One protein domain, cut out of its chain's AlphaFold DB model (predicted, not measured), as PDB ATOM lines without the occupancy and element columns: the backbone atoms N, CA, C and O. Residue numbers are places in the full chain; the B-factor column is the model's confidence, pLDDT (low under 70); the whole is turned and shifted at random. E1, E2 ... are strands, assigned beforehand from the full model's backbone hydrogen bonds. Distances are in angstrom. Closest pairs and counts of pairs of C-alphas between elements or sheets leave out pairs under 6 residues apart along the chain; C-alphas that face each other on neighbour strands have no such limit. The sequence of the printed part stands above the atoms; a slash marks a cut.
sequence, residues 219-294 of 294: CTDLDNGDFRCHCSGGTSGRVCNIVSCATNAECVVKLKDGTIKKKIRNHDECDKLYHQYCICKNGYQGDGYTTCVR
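What this domain is: This is residues 219 to 294 of the 294 residues of the protein "protein crumbs homolog 1 isoform X2" of Lingula unguis (UniProt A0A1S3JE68). Little regular structure: an elongated, loose model in which E6 of the strand pair E3 and E6 packs on E4 and E7 of the three-strand sheet E5, E4, E7, while the hairpin E1 and E2 makes an arm at one end. The 76 printed residues include seven named strands, E1 to E7 along the chain, holding 27 residues: all strand, antiparallel. The radius of gyration of the C-alphas is 14.5 A, the spans 49 by 28 by 18 A.

How they stand to each other: Inner strand E4, residues 249 to 254, is antiparallel to E7, residues 276 to 280, with N 250 and O 279 2.8 A apart. E4 and E5, residues 260 to 262, form a hairpin, N 253 and O 261 2.9 A apart. The closest C-alphas of E6, residues 269 to 271, and E7 are those of Cys 270 and Gln 276, 5.2 A. E3, residues 242 to 244, is antiparallel to E6, N 243 and O 270 2.8 A apart. The hairpin of E1, residues 219 to 221, and E2, residues 227 to 230, has N 220 and O 228 2.9 A apart; both are apart from E3 to E7.

Where its parts are: E4 is 15.4 A long, E7 13.5 A. C-alpha 219 stands at (167.765, 170.764, 130.216), C-alpha 280 at (181.680, 156.657, 153.663).

The domain as a whole: The printed part has no cut. The link E2 to E3 is long, 11 residues. Residues 263 to 267 are among nine under pLDDT 70.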
ATOM      1  N   CYS A 219     168.345 171.479 131.351       88.94
ATOM      2  CA  CYS A 219     167.765 170.764 130.216       88.94
ATOM      3  C   CYS A 219     167.801 171.605 128.937       88.94
ATOM      4  O   CYS A 219     167.401 172.766 128.958       88.94
ATOM      5  N   THR A 220     168.221 170.987 127.834       90.94
ATOM      6  CA  THR A 220     168.150 171.548 126.482       90.94
ATOM      7  C   THR A 220     167.352 170.609 125.587       90.94
ATOM      8  O   THR A 220     167.638 169.412 125.524       90.94
ATOM      9  N   ASP A 221     166.364 171.146 124.882       87.12
ATOM     10  CA  ASP A 221     165.562 170.382 123.931       87.12
ATOM     11  C   ASP A 221     166.325 170.094 122.637       87.12
ATOM     12  O   ASP A 221     167.135 170.903 122.182       87.12
ATOM     13  N   LEU A 222     166.057 168.935 122.039       82.31
ATOM     14  CA  LEU A 222     166.635 168.504 120.769       82.31
ATOM     15  C   LEU A 222     165.548 168.421 119.686       82.31
ATOM     16  O   LEU A 222     164.390 168.091 119.954       82.31
ATOM     17  N   ASP A 223     165.925 168.678 118.431       80.31
ATOM     18  CA  ASP A 223     164.982 168.795 117.305       80.31
ATOM     19  C   ASP A 223     164.168 167.519 117.031       80.31
ATOM     20  O   ASP A 223     163.038 167.575 116.540       80.31
ATOM     21  N   ASN A 224     164.711 166.359 117.399       77.31
ATOM     22  CA  ASN A 224     164.069 165.050 117.274       77.31
ATOM     23  C   ASN A 224     163.017 164.763 118.367       77.31
ATOM     24  O   ASN A 224     162.492 163.652 118.418       77.31
ATOM     25  N   GLY A 225     162.702 165.734 119.232       73.88
ATOM     26  CA  GLY A 225     161.788 165.551 120.362       73.88
ATOM     27  C   GLY A 225     162.415 164.823 121.553       73.88
ATOM     28  O   GLY A 225     161.690 164.391 122.446       73.88
ATOM     29  N   ASP A 226     163.740 164.671 121.558       78.50
ATOM     30  CA  ASP A 226     164.517 164.211 122.708       78.50
ATOM     31  C   ASP A 226     165.041 165.417 123.506       78.50
ATOM     32  O   ASP A 226     164.836 166.576 123.139       78.50
ATOM     33  N   PHE A 227     165.730 165.157 124.609       84.56
ATOM     34  CA  PHE A 227     166.355 166.180 125.441       84.56
ATOM     35  C   PHE A 227     167.806 165.824 125.751       84.56
ATOM     36  O   PHE A 227     168.229 164.665 125.702       84.56
ATOM     37  N   ARG A 228     168.577 166.838 126.137       84.19
ATOM     38  CA  ARG A 228     169.920 166.690 126.688       84.19
ATOM     39  C   ARG A 228     169.998 167.379 128.036       84.19
ATOM     40  O   ARG A 228     169.707 168.565 128.150       84.19
ATOM     41  N   CYS A 229     170.460 166.643 129.037       88.62
ATOM     42  CA  CYS A 229     170.817 167.225 130.318       88.62
ATOM     43  C   CYS A 229     172.290 167.636 130.341       88.62
ATOM     44  O   CYS A 229     173.178 166.854 130.002       88.62
ATOM     45  N   HIS A 230     172.539 168.865 130.774       90.75
ATOM     46  CA  HIS A 230     173.848 169.398 131.114       90.75
ATOM     47  C   HIS A 230     174.052 169.220 132.615       90.75
ATOM     48  O   HIS A 230     173.473 169.947 133.423       90.75
ATOM     49  N   CYS A 231     174.828 168.205 132.980       87.56
ATOM     50  CA  CYS A 231     175.044 167.830 134.370       87.56
ATOM     51  C   CYS A 231     176.079 168.734 135.042       87.56
ATOM     52  O   CYS A 231     177.093 169.092 134.441       87.56
ATOM     53  N   SER A 232     175.824 169.099 136.298       83.19
ATOM     54  CA  SER A 232     176.779 169.825 137.136       83.19
ATOM     55  C   SER A 232     177.931 168.914 137.572       83.19
ATOM     56  O   SER A 232     177.803 167.686 137.568       83.19
ATOM     57  N   GLY A 233     179.058 169.510 137.975       80.25
ATOM     58  CA  GLY A 233     180.258 168.771 138.381       80.25
ATOM     59  C   GLY A 233     179.970 167.678 139.419       80.25
ATOM     60  O   GLY A 233     179.231 167.903 140.374       80.25
ATOM     61  N   GLY A 234     180.536 166.486 139.205       77.62
ATOM     62  CA  GLY A 234     180.301 165.304 140.045       77.62
ATOM     63  C   GLY A 234     179.018 164.528 139.725       77.62
ATOM     64  O   GLY A 234     178.662 163.617 140.470       77.62
ATOM     65  N   THR A 235     178.313 164.865 138.637       84.31
ATOM     66  CA  THR A 235     177.126 164.128 138.176       84.31
ATOM     67  C   THR A 235     177.190 163.816 136.680       84.31
ATOM     68  O   THR A 235     177.773 164.566 135.899       84.31
ATOM     69  N   SER A 236     176.608 162.691 136.271       84.81
ATOM     70  CA  SER A 236     176.631 162.193 134.894       84.81
ATOM     71  C   SER A 236     175.391 161.337 134.578       84.81
ATOM     72  O   SER A 236     174.471 161.199 135.390       84.81
ATOM     73  N   GLY A 237     175.320 160.780 133.368       82.75
ATOM     74  CA  GLY A 237     174.166 160.015 132.884       82.75
ATOM     75  C   GLY A 237     173.152 160.865 132.113       82.75
ATOM     76  O   GLY A 237     173.183 162.093 132.152       82.75
ATOM     77  N   ARG A 238     172.238 160.202 131.388       82.69
ATOM     78  CA  ARG A 238     171.290 160.858 130.460       82.69
ATOM     79  C   ARG A 238     170.430 161.926 131.137       82.69
ATOM     80  O   ARG A 238     170.119 162.940 130.523       82.69
ATOM     81  N   VAL A 239     170.059 161.675 132.388       81.19
ATOM     82  CA  VAL A 239     169.229 162.560 133.216       81.19
ATOM     83  C   VAL A 239     169.994 163.077 134.435       81.19
ATOM     84  O   VAL A 239     169.382 163.447 135.430       81.19
ATOM     85  N   CYS A 240     171.331 163.070 134.404       85.62
ATOM     86  CA  CYS A 240     172.179 163.421 135.553       85.62
ATOM     87  C   CYS A 240     171.899 162.571 136.804       85.62
ATOM     88  O   CYS A 240     171.994 163.050 137.929       85.62
ATOM     89  N   ASN A 241     171.502 161.312 136.614       80.88
ATOM     90  CA  ASN A 241     171.173 160.352 137.669       80.88
ATOM     91  C   ASN A 241     172.397 159.702 138.319       80.88
ATOM     92  O   ASN A 241     172.274 159.178 139.428       80.88
ATOM     93  N   ILE A 242     173.538 159.705 137.636       84.94
ATOM     94  CA  ILE A 242     174.781 159.134 138.136       84.94
ATOM     95  C   ILE A 242     175.487 160.206 138.959       84.94
ATOM     96  O   ILE A 242     175.620 161.345 138.518       84.94
ATOM     97  N   VAL A 243     175.911 159.864 140.169       86.44
ATOM     98  CA  VAL A 243     176.625 160.768 141.073       86.44
ATOM     99  C   VAL A 243     177.951 160.153 141.477       86.44
ATOM    100  O   VAL A 243     178.000 158.978 141.839       86.44
ATOM    101  N   SER A 244     179.014 160.947 141.417       88.12
ATOM    102  CA  SER A 244     180.328 160.544 141.898       88.12
ATOM    103  C   SER A 244     180.369 160.617 143.422       88.12
ATOM    104  O   SER A 244     179.887 161.578 144.023       88.12
ATOM    105  N   CYS A 245     180.926 159.590 144.050       87.12
ATOM    106  CA  CYS A 245     181.113 159.550 145.491       87.12
ATOM    107  C   CYS A 245     182.394 160.296 145.900       87.12
ATOM    108  O   CYS A 245     183.346 160.401 145.126       87.12
ATOM    109  N   ALA A 246     182.427 160.802 147.135       87.19
ATOM    110  CA  ALA A 246     183.607 161.463 147.687       87.19
ATOM    111  C   ALA A 246     184.801 160.500 147.807       87.19
ATOM    112  O   ALA A 246     184.652 159.275 147.847       87.19
ATOM    113  N   THR A 247     186.012 161.039 147.957       88.50
ATOM    114  CA  THR A 247     187.175 160.224 148.331       88.50
ATOM    115  C   THR A 247     186.889 159.486 149.640       88.50
ATOM    116  O   THR A 247     186.390 160.080 150.586       88.50
ATOM    117  N   ASN A 248     187.215 158.191 149.702       88.38
ATOM    118  CA  ASN A 248     186.869 157.298 150.818       88.38
ATOM    119  C   ASN A 248     185.367 157.038 151.010       88.38
ATOM    120  O   ASN A 248     184.971 156.574 152.076       88.38
ATOM    121  N   ALA A 249     184.546 157.251 149.985       88.12
ATOM    122  CA  ALA A 249     183.187 156.730 149.912       88.12
ATOM    123  C   ALA A 249     183.094 155.523 148.966       88.12
ATOM    124  O   ALA A 249     184.023 155.224 148.215       88.12
ATOM    125  N   GLU A 250     181.989 154.792 149.043       87.94
ATOM    126  CA  GLU A 250     181.665 153.685 148.151       87.94
ATOM    127  C   GLU A 250     180.183 153.681 147.778       87.94
ATOM    128  O   GLU A 250     179.319 154.097 148.556       87.94
ATOM    129  N   CYS A 251     179.900 153.187 146.573       86.44
ATOM    130  CA  CYS A 251     178.539 153.064 146.086       86.44
ATOM    131  C   CYS A 251     177.830 151.794 146.580       86.44
ATOM    132  O   CYS A 251     178.313 150.666 146.403       86.44
ATOM    133  N   VAL A 252     176.624 151.966 147.126       85.56
ATOM    134  CA  VAL A 252     175.797 150.872 147.647       85.56
ATOM    135  C   VAL A 252     174.353 150.934 147.157       85.56
ATOM    136  O   VAL A 252     173.836 151.993 146.811       85.56
ATOM    137  N   VAL A 253     173.677 149.784 147.160       81.88
ATOM    138  CA  VAL A 253     172.225 149.665 146.951       81.88
ATOM    139  C   VAL A 253     171.575 149.268 148.268       81.88
ATOM    140  O   VAL A 253     172.024 148.318 148.912       81.88
ATOM    141  N   LYS A 254     170.480 149.940 148.636       69.94
ATOM    142  CA  LYS A 254     169.618 149.504 149.741       69.94
ATOM    143  C   LYS A 254     168.490 148.638 149.189       69.94
ATOM    144  O   LYS A 254     167.648 149.111 148.430       69.94
ATOM    145  N   LEU A 255     168.494 147.361 149.548       72.31
ATOM    146  CA  LEU A 255     167.452 146.415 149.168       72.31
ATOM    147  C   LEU A 255     166.147 146.690 149.935       72.31
ATOM    148  O   LEU A 255     166.123 147.414 150.932       72.31
ATOM    149  N   LYS A 256     165.036 146.111 149.462       67.12
ATOM    150  CA  LYS A 256     163.701 146.291 150.067       67.12
ATOM    151  C   LYS A 256     163.637 145.834 151.530       67.12
ATOM    152  O   LYS A 256     162.875 146.400 152.306       67.12
ATOM    153  N   ASP A 257     164.451 144.845 151.890       71.00
ATOM    154  CA  ASP A 257     164.628 144.318 153.249       71.00
ATOM    155  C   ASP A 257     165.505 145.221 154.144       71.00
ATOM    156  O   ASP A 257     165.666 144.952 155.328       71.00
ATOM    157  N   GLY A 258     166.052 146.312 153.595       59.34
ATOM    158  CA  GLY A 258     166.940 147.238 154.290       59.34
ATOM    159  C   GLY A 258     168.421 146.876 154.204       59.34
ATOM    160  O   GLY A 258     169.245 147.707 154.582       59.34
ATOM    161  N   THR A 259     168.769 145.707 153.661       76.44
ATOM    162  CA  THR A 259     170.155 145.259 153.517       76.44
ATOM    163  C   THR A 259     170.915 146.169 152.554       76.44
ATOM    164  O   THR A 259     170.448 146.461 151.449       76.44
ATOM    165  N   ILE A 260     172.115 146.591 152.951       76.38
ATOM    166  CA  ILE A 260     173.015 147.386 152.114       76.38
ATOM    167  C   ILE A 260     173.967 146.435 151.398       76.38
ATOM    168  O   ILE A 260     174.710 145.690 152.034       76.38
ATOM    169  N   LYS A 261     173.944 146.448 150.063       78.56
ATOM    170  CA  LYS A 261     174.870 145.664 149.242       78.56
ATOM    171  C   LYS A 261     175.805 146.579 148.472       78.56
ATOM    172  O   LYS A 261     175.370 147.457 147.726       78.56
ATOM    173  N   LYS A 262     177.098 146.323 148.637       71.75
ATOM    174  CA  LYS A 262     178.182 146.965 147.897       71.75
ATOM    175  C   LYS A 262     178.154 146.542 146.432       71.75
ATOM    176  O   LYS A 262     178.023 145.354 146.127       71.75
ATOM    177  N   LYS A 263     178.291 147.505 145.519       66.12
ATOM    178  CA  LYS A 263     178.382 147.226 144.082       66.12
ATOM    179  C   LYS A 263     179.852 147.120 143.659       66.12
ATOM    180  O   LYS A 263     180.682 147.950 144.016       66.12
ATOM    181  N   ILE A 264     180.178 146.069 142.904       55.75
ATOM    182  CA  ILE A 264     181.566 145.725 142.529       55.75
ATOM    183  C   ILE A 264     181.985 146.385 141.203       55.75
ATOM    184  O   ILE A 264     183.169 146.592 140.965       55.75
ATOM    185  N   ARG A 265     181.031 146.760 140.338       52.94
ATOM    186  CA  ARG A 265     181.313 147.404 139.045       52.94
ATOM    187  C   ARG A 265     180.908 148.880 139.129       52.94
ATOM    188  O   ARG A 265     179.713 149.153 139.241       52.94
ATOM    189  N   ASN A 266     181.912 149.763 139.107       56.19
ATOM    190  CA  ASN A 266     181.878 151.232 139.254       56.19
ATOM    191  C   ASN A 266     181.807 151.711 140.716       56.19
ATOM    192  O   ASN A 266     180.774 152.169 141.185       56.19
ATOM    193  N   HIS A 267     182.913 151.558 141.455       62.03
ATOM    194  CA  HIS A 267     182.981 151.803 142.905       62.03
ATOM    195  C   HIS A 267     182.677 153.240 143.344       62.03
ATOM    196  O   HIS A 267     182.221 153.438 144.471       62.03
ATOM    197  N   ASP A 268     182.884 154.196 142.441       70.50
ATOM    198  CA  ASP A 268     182.860 155.625 142.743       70.50
ATOM    199  C   ASP A 268     181.684 156.354 142.068       70.50
ATOM    200  O   ASP A 268     181.586 157.569 142.184       70.50
ATOM    201  N   GLU A 269     180.776 155.641 141.385       83.19
ATOM    202  CA  GLU A 269     179.614 156.222 140.694       83.19
ATOM    203  C   GLU A 269     178.308 155.494 141.049       83.19
ATOM    204  O   GLU A 269     178.164 154.290 140.826       83.19
ATOM    205  N   CYS A 270     177.324 156.238 141.557       82.12
ATOM    206  CA  CYS A 270     176.010 155.722 141.936       82.12
ATOM    207  C   CYS A 270     174.889 156.213 141.035       82.12
ATOM    208  O   CYS A 270     174.689 157.411 140.888       82.12
ATOM    209  N   ASP A 271     174.072 155.289 140.538       84.31
ATOM    210  CA  ASP A 271     172.862 155.604 139.783       84.31
ATOM    211  C   ASP A 271     171.616 155.714 140.685       84.31
ATOM    212  O   ASP A 271     171.071 154.711 141.168       84.31
ATOM    213  N   LYS A 272     171.114 156.943 140.861       72.19
ATOM    214  CA  LYS A 272     169.926 157.228 141.678       72.19
ATOM    215  C   LYS A 272     168.631 156.607 141.140       72.19
ATOM    216  O   LYS A 272     167.744 156.330 141.945       72.19
ATOM    217  N   LEU A 273     168.512 156.334 139.836       69.56
ATOM    218  CA  LEU A 273     167.326 155.661 139.276       69.56
ATOM    219  C   LEU A 273     167.213 154.211 139.752       69.56
ATOM    220  O   LEU A 273     166.113 153.676 139.851       69.56
ATOM    221  N   TYR A 274     168.339 153.590 140.100       70.19
ATOM    222  CA  TYR A 274     168.389 152.242 140.663       70.19
ATOM    223  C   TYR A 274     168.526 152.242 142.186       70.19
ATOM    224  O   TYR A 274     168.977 151.248 142.758       70.19
ATOM    225  N   HIS A 275     168.160 153.345 142.848       70.06
ATOM    226  CA  HIS A 275     168.238 153.480 144.303       70.06
ATOM    227  C   HIS A 275     169.651 153.193 144.851       70.06
ATOM    228  O   HIS A 275     169.809 152.480 145.847       70.06
ATOM    229  N   GLN A 276     170.678 153.713 144.171       81.38
ATOM    230  CA  GLN A 276     172.071 153.661 144.621       81.38
ATOM    231  C   GLN A 276     172.462 154.956 145.335       81.38
ATOM    232  O   GLN A 276     172.028 156.045 144.948       81.38
ATOM    233  N   TYR A 277     173.312 154.843 146.355       82.31
ATOM    234  CA  TYR A 277     173.734 155.966 147.193       82.31
ATOM    235  C   TYR A 277     175.191 155.803 147.630       82.31
ATOM    236  O   TYR A 277     175.676 154.679 147.764       82.31
ATOM    237  N   CYS A 278     175.872 156.924 147.860       84.88
ATOM    238  CA  CYS A 278     177.246 156.932 148.342       84.88
ATOM    239  C   CYS A 278     177.260 156.891 149.870       84.88
ATOM    240  O   CYS A 278     176.522 157.633 150.516       84.88
ATOM    241  N   ILE A 279     178.118 156.053 150.442       86.12
ATOM    242  CA  ILE A 279     178.363 155.997 151.887       86.12
ATOM    243  C   ILE A 279     179.863 156.069 152.158       86.12
ATOM    244  O   ILE A 279     180.654 155.569 151.362       86.12
ATOM    245  N   CYS A 280     180.274 156.676 153.270       86.81
ATOM    246  CA  CYS A 280     181.680 156.657 153.663       86.81
ATOM    247  C   CYS A 280     182.133 155.230 154.002       86.81
ATOM    248  O   CYS A 280     181.399 154.464 154.628       86.81
ATOM    249  N   LYS A 281     183.355 154.882 153.594       88.69
ATOM    250  CA  LYS A 281     184.014 153.624 153.961       88.69
ATOM    251  C   LYS A 281     184.225 153.574 155.476       88.69
ATOM    252  O   LYS A 281     184.312 154.605 156.140       88.69
ATOM    253  N   ASN A 282     184.367 152.364 156.016       88.38
ATOM    254  CA  ASN A 282     184.610 152.156 157.445       88.38
ATOM    255  C   ASN A 282     185.784 153.004 157.960       88.38
ATOM    256  O   ASN A 282     186.872 152.995 157.381       88.38
ATOM    257  N   GLY A 283     185.552 153.710 159.069       86.50
ATOM    258  CA  GLY A 283     186.522 154.630 159.662       86.50
ATOM    259  C   GLY A 283     186.518 156.041 159.068       86.50
ATOM    260  O   GLY A 283     187.411 156.805 159.405       86.50
ATOM    261  N   TYR A 284     185.546 156.380 158.215       86.81
ATOM    262  CA  TYR A 284     185.320 157.735 157.712       86.81
ATOM    263  C   TYR A 284     183.881 158.188 157.994       86.81
ATOM    264  O   TYR A 284     182.943 157.393 157.944       86.81
ATOM    265  N   GLN A 285     183.699 159.479 158.261       82.56
ATOM    266  CA  GLN A 285     182.417 160.134 158.504       82.56
ATOM    267  C   GLN A 285     182.212 161.300 157.535       82.56
ATOM    268  O   GLN A 285     183.153 161.996 157.156       82.56
ATOM    269  N   GLY A 286     180.961 161.529 157.142       80.50
ATOM    270  CA  GLY A 286     180.601 162.588 156.209       80.50
ATOM    271  C   GLY A 286     179.306 162.283 155.467       80.50
ATOM    272  O   GLY A 286     178.500 161.469 155.921       80.50
ATOM    273  N   ASP A 287     179.077 162.970 154.351       77.44
ATOM    274  CA  ASP A 287     177.863 162.807 153.546       77.44
ATOM    275  C   ASP A 287     177.993 161.752 152.435       77.44
ATOM    276  O   ASP A 287     176.989 161.424 151.809       77.44
ATOM    277  N   GLY A 288     179.195 161.219 152.187       83.69
ATOM    278  CA  GLY A 288     179.454 160.227 151.140       83.69
ATOM    279  C   GLY A 288     179.582 160.803 149.724       83.69
ATOM    280  O   GLY A 288     180.141 160.141 148.852       83.69
ATOM    281  N   TYR A 289     179.109 162.025 149.481       80.88
ATOM    282  CA  TYR A 289     179.036 162.637 148.148       80.88
ATOM    283  C   TYR A 289     180.097 163.715 147.946       80.88
ATOM    284  O   TYR A 289     180.707 163.792 146.887       80.88
ATOM    285  N   THR A 290     180.339 164.528 148.971       80.38
ATOM    286  CA  THR A 290     181.328 165.609 148.943       80.38
ATOM    287  C   THR A 290     182.448 165.382 149.944       80.38
ATOM    288  O   THR A 290     183.595 165.734 149.679       80.38
ATOM    289  N   THR A 291     182.140 164.770 151.089       82.50
ATOM    290  CA  THR A 291     183.076 164.655 152.206       82.50
ATOM    291  C   THR A 291     182.983 163.293 152.881       82.50
ATOM    292  O   THR A 291     181.900 162.828 153.233       82.50
ATOM    293  N   CYS A 292     184.150 162.678 153.088       85.94
ATOM    294  CA  CYS A 292     184.376 161.557 153.996       85.94
ATOM    295  C   CYS A 292     185.750 161.744 154.642       85.94
ATOM    296  O   CYS A 292     186.786 161.553 154.003       85.94
ATOM    297  N   VAL A 293     185.752 162.153 155.905       90.44
ATOM    298  CA  VAL A 293     186.958 162.437 156.692       90.44
ATOM    299  C   VAL A 293     187.085 161.434 157.828       90.44
ATOM    300  O   VAL A 293     186.092 160.841 158.238       90.44
ATOM    301  N   ARG A 294     188.315 161.183 158.265       85.25
ATOM    302  CA  ARG A 294     188.619 160.176 159.284       85.25
ATOM    303  C   ARG A 294     188.225 160.641 160.682       85.25
ATOM    304  O   ARG A 294     188.381 161.854 160.937       85.25
TER     305      ARG A 294